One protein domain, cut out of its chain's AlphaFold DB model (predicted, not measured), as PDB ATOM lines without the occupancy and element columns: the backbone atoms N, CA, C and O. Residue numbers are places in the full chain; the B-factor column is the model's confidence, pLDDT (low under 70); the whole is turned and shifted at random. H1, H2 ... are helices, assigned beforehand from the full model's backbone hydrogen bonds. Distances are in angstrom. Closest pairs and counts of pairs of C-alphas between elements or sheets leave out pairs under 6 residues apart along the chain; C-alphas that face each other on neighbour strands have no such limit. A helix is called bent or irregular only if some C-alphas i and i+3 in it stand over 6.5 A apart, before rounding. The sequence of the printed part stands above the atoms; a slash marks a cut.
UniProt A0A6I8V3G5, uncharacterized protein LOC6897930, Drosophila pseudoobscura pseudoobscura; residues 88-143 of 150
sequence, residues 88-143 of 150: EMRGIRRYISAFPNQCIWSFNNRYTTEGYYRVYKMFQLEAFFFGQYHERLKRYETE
ATOM      1  N   GLU A  88     -19.835 -46.931 -11.597       82.88
ATOM      2  CA  GLU A  88     -18.548 -47.007 -10.888       82.88
ATOM      3  C   GLU A  88     -18.707 -47.192  -9.373       82.88
ATOM      4  O   GLU A  88     -17.801 -47.701  -8.709       82.88
ATOM      5  N   MET A  89     -19.895 -46.916  -8.828       76.00
ATOM      6  CA  MET A  89     -20.130 -47.035  -7.397       76.00
ATOM      7  C   MET A  89     -19.891 -48.466  -6.854       76.00
ATOM      8  O   MET A  89     -20.334 -49.497  -7.384       76.00
ATOM      9  N   ARG A  90     -19.213 -48.547  -5.700       80.88
ATOM     10  CA  ARG A  90     -18.995 -49.820  -4.993       80.88
ATOM     11  C   ARG A  90     -20.330 -50.402  -4.540       80.88
ATOM     12  O   ARG A  90     -21.171 -49.721  -3.957       80.88
ATOM     13  N   GLY A  91     -20.520 -51.698  -4.775       83.25
ATOM     14  CA  GLY A  91     -21.733 -52.398  -4.353       83.25
ATOM     15  C   GLY A  91     -22.941 -52.194  -5.268       83.25
ATOM     16  O   GLY A  91     -24.051 -52.480  -4.826       83.25
ATOM     17  N   ILE A  92     -22.734 -51.786  -6.526       86.75
ATOM     18  CA  ILE A  92     -23.797 -51.503  -7.507       86.75
ATOM     19  C   ILE A  92     -24.884 -52.568  -7.606       86.75
ATOM     20  O   ILE A  92     -26.058 -52.263  -7.775       86.75
ATOM     21  N   ARG A  93     -24.530 -53.829  -7.357       88.00
ATOM     22  CA  ARG A  93     -25.472 -54.953  -7.268       88.00
ATOM     23  C   ARG A  93     -26.649 -54.712  -6.312       88.00
ATOM     24  O   ARG A  93     -27.687 -55.328  -6.508       88.00
ATOM     25  N   ARG A  94     -26.482 -53.884  -5.276       89.31
ATOM     26  CA  ARG A  94     -27.501 -53.628  -4.245       89.31
ATOM     27  C   ARG A  94     -28.503 -52.542  -4.629       89.31
ATOM     28  O   ARG A  94     -29.624 -52.587  -4.147       89.31
ATOM     29  N   TYR A  95     -28.105 -51.584  -5.460       88.69
ATOM     30  CA  TYR A  95     -28.924 -50.419  -5.814       88.69
ATOM     31  C   TYR A  95     -29.086 -50.252  -7.327       88.69
ATOM     32  O   TYR A  95     -29.654 -49.257  -7.765       88.69
ATOM     33  N   ILE A  96     -28.674 -51.244  -8.132       90.50
ATOM     34  CA  ILE A  96     -28.854 -51.213  -9.589       90.50
ATOM     35  C   ILE A  96     -30.323 -50.979  -9.974       90.50
ATOM     36  O   ILE A  96     -30.611 -50.277 -10.933       90.50
ATOM     37  N   SER A  97     -31.257 -51.511  -9.183       90.38
ATOM     38  CA  SER A  97     -32.700 -51.367  -9.388       90.38
ATOM     39  C   SER A  97     -33.225 -49.938  -9.236       90.38
ATOM     40  O   SER A  97     -34.336 -49.672  -9.679       90.38
ATOM     41  N   ALA A  98     -32.470 -49.040  -8.599       90.44
ATOM     42  CA  ALA A  98     -32.836 -47.632  -8.460       90.44
ATOM     43  C   ALA A  98     -32.378 -46.779  -9.656       90.44
ATOM     44  O   ALA A  98     -32.754 -45.612  -9.754       90.44
ATOM     45  N   PHE A  99     -31.562 -47.334 -10.554       89.69
ATOM     46  CA  PHE A  99     -31.076 -46.600 -11.711       89.69
ATOM     47  C   PHE A  99     -32.097 -46.539 -12.847       89.69
ATOM     48  O   PHE A  99     -33.012 -47.359 -12.924       89.69
ATOM     49  N   PRO A 100     -31.902 -45.603 -13.790       90.75
ATOM     50  CA  PRO A 100     -32.645 -45.588 -15.037       90.75
ATOM     51  C   PRO A 100     -32.558 -46.915 -15.807       90.75
ATOM     52  O   PRO A 100     -31.556 -47.637 -15.754       90.75
ATOM     53  N   ASN A 101     -33.596 -47.197 -16.596       90.19
ATOM     54  CA  ASN A 101     -33.762 -48.464 -17.314       90.19
ATOM     55  C   ASN A 101     -32.573 -48.822 -18.219       90.19
ATOM     56  O   ASN A 101     -32.196 -49.992 -18.289       90.19
ATOM     57  N   GLN A 102     -31.952 -47.841 -18.880       88.50
ATOM     58  CA  GLN A 102     -30.794 -48.087 -19.743       88.50
ATOM     59  C   GLN A 102     -29.578 -48.608 -18.959       88.50
ATOM     60  O   GLN A 102     -28.843 -49.469 -19.448       88.50
ATOM     61  N   CYS A 103     -29.409 -48.160 -17.712       89.62
ATOM     62  CA  CYS A 103     -28.336 -48.616 -16.835       89.62
ATOM     63  C   CYS A 103     -28.641 -50.030 -16.317       89.62
ATOM     64  O   CYS A 103     -27.787 -50.914 -16.353       89.62
ATOM     65  N   ILE A 104     -29.885 -50.296 -15.907       92.12
ATOM     66  CA  ILE A 104     -30.309 -51.647 -15.504       92.12
ATOM     67  C   ILE A 104     -30.056 -52.645 -16.642       92.12
ATOM     68  O   ILE A 104     -29.507 -53.729 -16.426       92.12
ATOM     69  N   TRP A 105     -30.415 -52.266 -17.868       90.25
ATOM     70  CA  TRP A 105     -30.227 -53.101 -19.047       90.25
ATOM     71  C   TRP A 105     -28.749 -53.392 -19.333       90.25
ATOM     72  O   TRP A 105     -28.388 -54.557 -19.526       90.25
ATOM     73  N   SER A 106     -27.882 -52.375 -19.315       90.06
ATOM     74  CA  SER A 106     -26.451 -52.568 -19.581       90.06
ATOM     75  C   SER A 106     -25.775 -53.391 -18.481       90.06
ATOM     76  O   SER A 106     -24.950 -54.258 -18.777       90.06
ATOM     77  N   PHE A 107     -26.187 -53.214 -17.221       92.06
ATOM     78  CA  PHE A 107     -25.697 -54.016 -16.103       92.06
ATOM     79  C   PHE A 107     -26.081 -55.491 -16.236       92.06
ATOM     80  O   PHE A 107     -25.241 -56.372 -16.035       92.06
ATOM     81  N   ASN A 108     -27.336 -55.779 -16.581       91.94
ATOM     82  CA  ASN A 108     -27.837 -57.148 -16.670       91.94
ATOM     83  C   ASN A 108     -27.225 -57.917 -17.848       91.94
ATOM     84  O   ASN A 108     -26.925 -59.101 -17.711       91.94
ATOM     85  N   ASN A 109     -26.965 -57.243 -18.971       90.25
ATOM     86  CA  ASN A 109     -26.430 -57.877 -20.179       90.25
ATOM     87  C   ASN A 109     -24.892 -57.913 -20.243       90.25
ATOM     88  O   ASN A 109     -24.341 -58.453 -21.201       90.25
ATOM     89  N   ARG A 110     -24.176 -57.393 -19.236       90.00
ATOM     90  CA  ARG A 110     -22.720 -57.143 -19.287       90.00
ATOM     91  C   ARG A 110     -21.828 -58.341 -19.639       90.00
ATOM     92  O   ARG A 110     -20.713 -58.131 -20.095       90.00
ATOM     93  N   TYR A 111     -22.278 -59.576 -19.421       91.50
ATOM     94  CA  TYR A 111     -21.493 -60.790 -19.698       91.50
ATOM     95  C   TYR A 111     -22.095 -61.674 -20.793       91.50
ATOM     96  O   TYR A 111     -21.730 -62.838 -20.909       91.50
ATOM     97  N   THR A 112     -23.034 -61.149 -21.577       90.06
ATOM     98  CA  THR A 112     -23.702 -61.931 -22.629       90.06
ATOM     99  C   THR A 112     -22.840 -62.050 -23.888       90.06
ATOM    100  O   THR A 112     -22.697 -63.141 -24.426       90.06
ATOM    101  N   THR A 113     -22.216 -60.956 -24.336       88.38
ATOM    102  CA  THR A 113     -21.248 -60.936 -25.446       88.38
ATOM    103  C   THR A 113     -20.135 -59.924 -25.170       88.38
ATOM    104  O   THR A 113     -20.280 -59.039 -24.322       88.38
ATOM    105  N   GLU A 114     -19.030 -60.006 -25.919       86.44
ATOM    106  CA  GLU A 114     -17.950 -59.008 -25.853       86.44
ATOM    107  C   GLU A 114     -18.468 -57.587 -26.137       86.44
ATOM    108  O   GLU A 114     -18.053 -56.622 -25.494       86.44
ATOM    109  N   GLY A 115     -19.428 -57.463 -27.055       86.00
ATOM    110  CA  GLY A 115     -20.067 -56.196 -27.389       86.00
ATOM    111  C   GLY A 115     -20.760 -55.550 -26.190       86.00
ATOM    112  O   GLY A 115     -20.506 -54.386 -25.879       86.00
ATOM    113  N   TYR A 116     -21.573 -56.319 -25.464       86.94
ATOM    114  CA  TYR A 116     -22.248 -55.821 -24.262       86.94
ATOM    115  C   TYR A 116     -21.273 -55.519 -23.123       86.94
ATOM    116  O   TYR A 116     -21.479 -54.554 -22.385       86.94
ATOM    117  N   TYR A 117     -20.186 -56.284 -23.003       89.06
ATOM    118  CA  TYR A 117     -19.144 -55.994 -22.020       89.06
ATOM    119  C   TYR A 117     -18.458 -54.652 -22.299       89.06
ATOM    120  O   TYR A 117     -18.247 -53.861 -21.378       89.06
ATOM    121  N   ARG A 118     -18.170 -54.344 -23.569       87.56
ATOM    122  CA  ARG A 118     -17.613 -53.045 -23.979       87.56
ATOM    123  C   ARG A 118     -18.557 -51.890 -23.654       87.56
ATOM    124  O   ARG A 118     -18.099 -50.888 -23.118       87.56
ATOM    125  N   VAL A 119     -19.856 -52.047 -23.914       86.12
ATOM    126  CA  VAL A 119     -20.875 -51.037 -23.570       86.12
ATOM    127  C   VAL A 119     -20.938 -50.814 -22.057       86.12
ATOM    128  O   VAL A 119     -20.878 -49.677 -21.598       86.12
ATOM    129  N   TYR A 120     -20.979 -51.889 -21.267       88.94
ATOM    130  CA  TYR A 120     -20.934 -51.800 -19.805       88.94
ATOM    131  C   TYR A 120     -19.672 -51.074 -19.307       88.94
ATOM    132  O   TYR A 120     -19.749 -50.223 -18.420       88.94
ATOM    133  N   LYS A 121     -18.508 -51.367 -19.902       89.12
ATOM    134  CA  LYS A 121     -17.252 -50.680 -19.578       89.12
ATOM    135  C   LYS A 121     -17.251 -49.217 -20.011       89.12
ATOM    136  O   LYS A 121     -16.664 -48.419 -19.290       89.12
ATOM    137  N   MET A 122     -17.909 -48.863 -21.115       87.38
ATOM    138  CA  MET A 122     -18.082 -47.462 -21.503       87.38
ATOM    139  C   MET A 122     -18.882 -46.697 -20.451       87.38
ATOM    140  O   MET A 122     -18.371 -45.723 -19.911       87.38
ATOM    141  N   PHE A 123     -20.050 -47.206 -20.047       88.12
ATOM    142  CA  PHE A 123     -20.837 -46.583 -18.976       88.12
ATOM    143  C   PHE A 123     -20.063 -46.483 -17.657       88.12
ATOM    144  O   PHE A 123     -20.187 -45.499 -16.937       88.12
ATOM    145  N   GLN A 124     -19.229 -47.474 -17.331       89.75
ATOM    146  CA  GLN A 124     -18.367 -47.408 -16.150       89.75
ATOM    147  C   GLN A 124     -17.277 -46.331 -16.258       89.75
ATOM    148  O   GLN A 124     -16.955 -45.693 -15.258       89.75
ATOM    149  N   LEU A 125     -16.701 -46.126 -17.442       87.12
ATOM    150  CA  LEU A 125     -15.717 -45.065 -17.663       87.12
ATOM    151  C   LEU A 125     -16.377 -43.688 -17.619       87.12
ATOM    152  O   LEU A 125     -15.851 -42.790 -16.969       87.12
ATOM    153  N   GLU A 126     -17.534 -43.528 -18.252       85.62
ATOM    154  CA  GLU A 126     -18.310 -42.288 -18.202       85.62
ATOM    155  C   GLU A 126     -18.700 -41.935 -16.760       85.62
ATOM    156  O   GLU A 126     -18.505 -40.796 -16.338       85.62
ATOM    157  N   ALA A 127     -19.149 -42.916 -15.973       86.06
ATOM    158  CA  ALA A 127     -19.418 -42.748 -14.544       86.06
ATOM    159  C   ALA A 127     -18.196 -42.247 -13.768       86.06
ATOM    160  O   ALA A 127     -18.301 -41.324 -12.964       86.06
ATOM    161  N   PHE A 128     -17.026 -42.836 -14.030       84.44
ATOM    162  CA  PHE A 128     -15.786 -42.427 -13.387       84.44
ATOM    163  C   PHE A 128     -15.441 -40.979 -13.738       84.44
ATOM    164  O   PHE A 128     -15.261 -40.161 -12.836       84.44
ATOM    165  N   PHE A 129     -15.388 -40.657 -15.035       80.88
ATOM    166  CA  PHE A 129     -14.961 -39.347 -15.524       80.88
ATOM    167  C   PHE A 129     -15.920 -38.227 -15.140       80.88
ATOM    168  O   PHE A 129     -15.447 -37.169 -14.740       80.88
ATOM    169  N   PHE A 130     -17.234 -38.441 -15.242       79.69
ATOM    170  CA  PHE A 130     -18.236 -37.410 -14.956       79.69
ATOM    171  C   PHE A 130     -18.726 -37.404 -13.504       79.69
ATOM    172  O   PHE A 130     -19.300 -36.409 -13.066       79.69
ATOM    173  N   GLY A 131     -18.498 -38.486 -12.759       80.75
ATOM    174  CA  GLY A 131     -18.858 -38.614 -11.352       80.75
ATOM    175  C   GLY A 131     -17.677 -38.329 -10.430       80.75
ATOM    176  O   GLY A 131     -17.250 -37.185 -10.256       80.75
ATOM    177  N   GLN A 132     -17.143 -39.384  -9.810       76.56
ATOM    178  CA  GLN A 132     -16.197 -39.262  -8.701       76.56
ATOM    179  C   GLN A 132     -14.875 -38.577  -9.084       76.56
ATOM    180  O   GLN A 132     -14.311 -37.843  -8.265       76.56
ATOM    181  N   TYR A 133     -14.378 -38.787 -10.308       78.31
ATOM    182  CA  TYR A 133     -13.169 -38.110 -10.778       78.31
ATOM    183  C   TYR A 133     -13.408 -36.612 -10.980       78.31
ATOM    184  O   TYR A 133     -12.608 -35.809 -10.509       78.31
ATOM    185  N   HIS A 134     -14.530 -36.232 -11.598       82.31
ATOM    186  CA  HIS A 134     -14.890 -34.829 -11.821       82.31
ATOM    187  C   HIS A 134     -14.996 -34.044 -10.519       82.31
ATOM    188  O   HIS A 134     -14.458 -32.946 -10.403       82.31
ATOM    189  N   GLU A 135     -15.647 -34.610  -9.504       80.31
ATOM    190  CA  GLU A 135     -15.734 -33.943  -8.205       80.31
ATOM    191  C   GLU A 135     -14.381 -33.814  -7.504       80.31
ATOM    192  O   GLU A 135     -14.125 -32.824  -6.818       80.31
ATOM    193  N   ARG A 136     -13.509 -34.814  -7.665       81.06
ATOM    194  CA  ARG A 136     -12.147 -34.758  -7.131       81.06
ATOM    195  C   ARG A 136     -11.344 -33.664  -7.832       81.06
ATOM    196  O   ARG A 136     -10.709 -32.877  -7.144       81.06
ATOM    197  N   LEU A 137     -11.401 -33.600  -9.160       81.44
ATOM    198  CA  LEU A 137     -10.723 -32.576  -9.954       81.44
ATOM    199  C   LEU A 137     -11.214 -31.173  -9.575       81.44
ATOM    200  O   LEU A 137     -10.414 -30.268  -9.361       81.44
ATOM    201  N   LYS A 138     -12.532 -31.016  -9.404       81.81
ATOM    202  CA  LYS A 138     -13.134 -29.753  -8.969       81.81
ATOM    203  C   LYS A 138     -12.581 -29.274  -7.642       81.81
ATOM    204  O   LYS A 138     -12.082 -28.156  -7.562       81.81
ATOM    205  N   ARG A 139     -12.621 -30.160  -6.641       81.88
ATOM    206  CA  ARG A 139     -12.039 -29.874  -5.337       81.88
ATOM    207  C   ARG A 139     -10.578 -29.497  -5.508       81.88
ATOM    208  O   ARG A 139     -10.270 -28.382  -5.151       81.88
ATOM    209  N   TYR A 140      -9.735 -30.357  -6.087       77.81
ATOM    210  CA  TYR A 140      -8.274 -30.210  -6.026       77.81
ATOM    211  C   TYR A 140      -7.624 -29.183  -6.971       77.81
ATOM    212  O   TYR A 140      -6.500 -28.754  -6.715       77.81
ATOM    213  N   GLU A 141      -8.276 -28.824  -8.078       78.56
ATOM    214  CA  GLU A 141      -7.645 -28.012  -9.132       78.56
ATOM    215  C   GLU A 141      -8.348 -26.679  -9.403       78.56
ATOM    216  O   GLU A 141      -7.710 -25.753  -9.898       78.56
ATOM    217  N   THR A 142      -9.647 -26.559  -9.111       79.00
ATOM    218  CA  THR A 142     -10.429 -25.359  -9.479       79.00
ATOM    219  C   THR A 142     -10.989 -24.595  -8.290       79.00
ATOM    220  O   THR A 142     -11.146 -23.378  -8.388       79.00
ATOM    221  N   GLU A 143     -11.274 -25.252  -7.165       75.69
ATOM    222  CA  GLU A 143     -11.718 -24.558  -5.958       75.69
ATOM    223  C   GLU A 143     -10.525 -23.949  -5.197       75.69
ATOM    224  O   GLU A 143      -9.491 -24.599  -5.030       75.69
TER     225      GLU A 143
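AT A GLANCE: This is residues 88 to 143 of the 150 residues of the protein "uncharacterized protein LOC6897930" of Drosophila pseudoobscura pseudoobscura (UniProt A0A6I8V3G5). Two helices, H2 and then H3, follow each other nearly end to end and make the long axis of the model, while the short helix H1 packs at a slant on the first part of H2. The unnamed stretch of residues 88 to 100 loops round on the same side of H2 as H1, and at the far end residues 138 to 143, most of them in H3, stick out. The printed part has 56 residues with three named helices, in the order H1, H2, H3, and no named strand; its class is all helix. It is loose, with a radius of gyration of the C-alphas of 13.3 A, and elongated, spanning 42 by 23 by 17 A.

IN THESE COORDINATES: Start at C-alpha 88, at (-18.548, -47.007, -10.888), where a stretch of 13 residues, 88 to 100, begins with no named element; its C-alphas lie 4 to 14 A from the mean of all C-alphas. Next find C-alpha 101 at (-33.762, -48.464, -17.314), where H1 begins; it holds residues 101 to 109. H2 comes after it, residues 114 to 130, and is the longest helix, with 24.2 A from first to last C-alpha. H3, residues 132 to 142, measures 15.1 A from first to last C-alpha and ends at C-alpha 142, at (-10.429, -25.359, -9.479). H3 is neither bent nor irregular, but only just: C-alphas 139 and 142 are 6.3 A apart.

HOW THE PARTS SIT: Look first at H1 and H2, which touch; their closest C-alphas are those of Ser 106 and Tyr 120, 5.6 A apart. H2 touches H1 with residues 116 to 120 alone. The two helices run opposite ways at a steep tilt of 48 degrees. Go on along H2 to H3: these two are close but not clearly touching, with the C-alphas of Phe 128 and His 134 the closest, at 7.8 A. They run the same way at a shallow tilt of 30 degrees. H1 and H3 are apart. In the backbones of H1, H2 and H3, every O i to N i+4 pair is within hydrogen-bond range.

THE WHOLE: The two C-alphas farthest apart are those of Thr 112 and Glu 143, 42.6 A. Residues 97 to 102 stand free, and so do residues 138 to 143, of which 138 to 142 belong to H3; the body without them has 44 residues and spans 34 by 22 by 12 A. The links from H1 to H2 and from H2 to H3 are both tight, with 4 residues and 1 residue between the helices. The printed part has no cut. Its mean pLDDT is 85.8, and no printed residue is under 70.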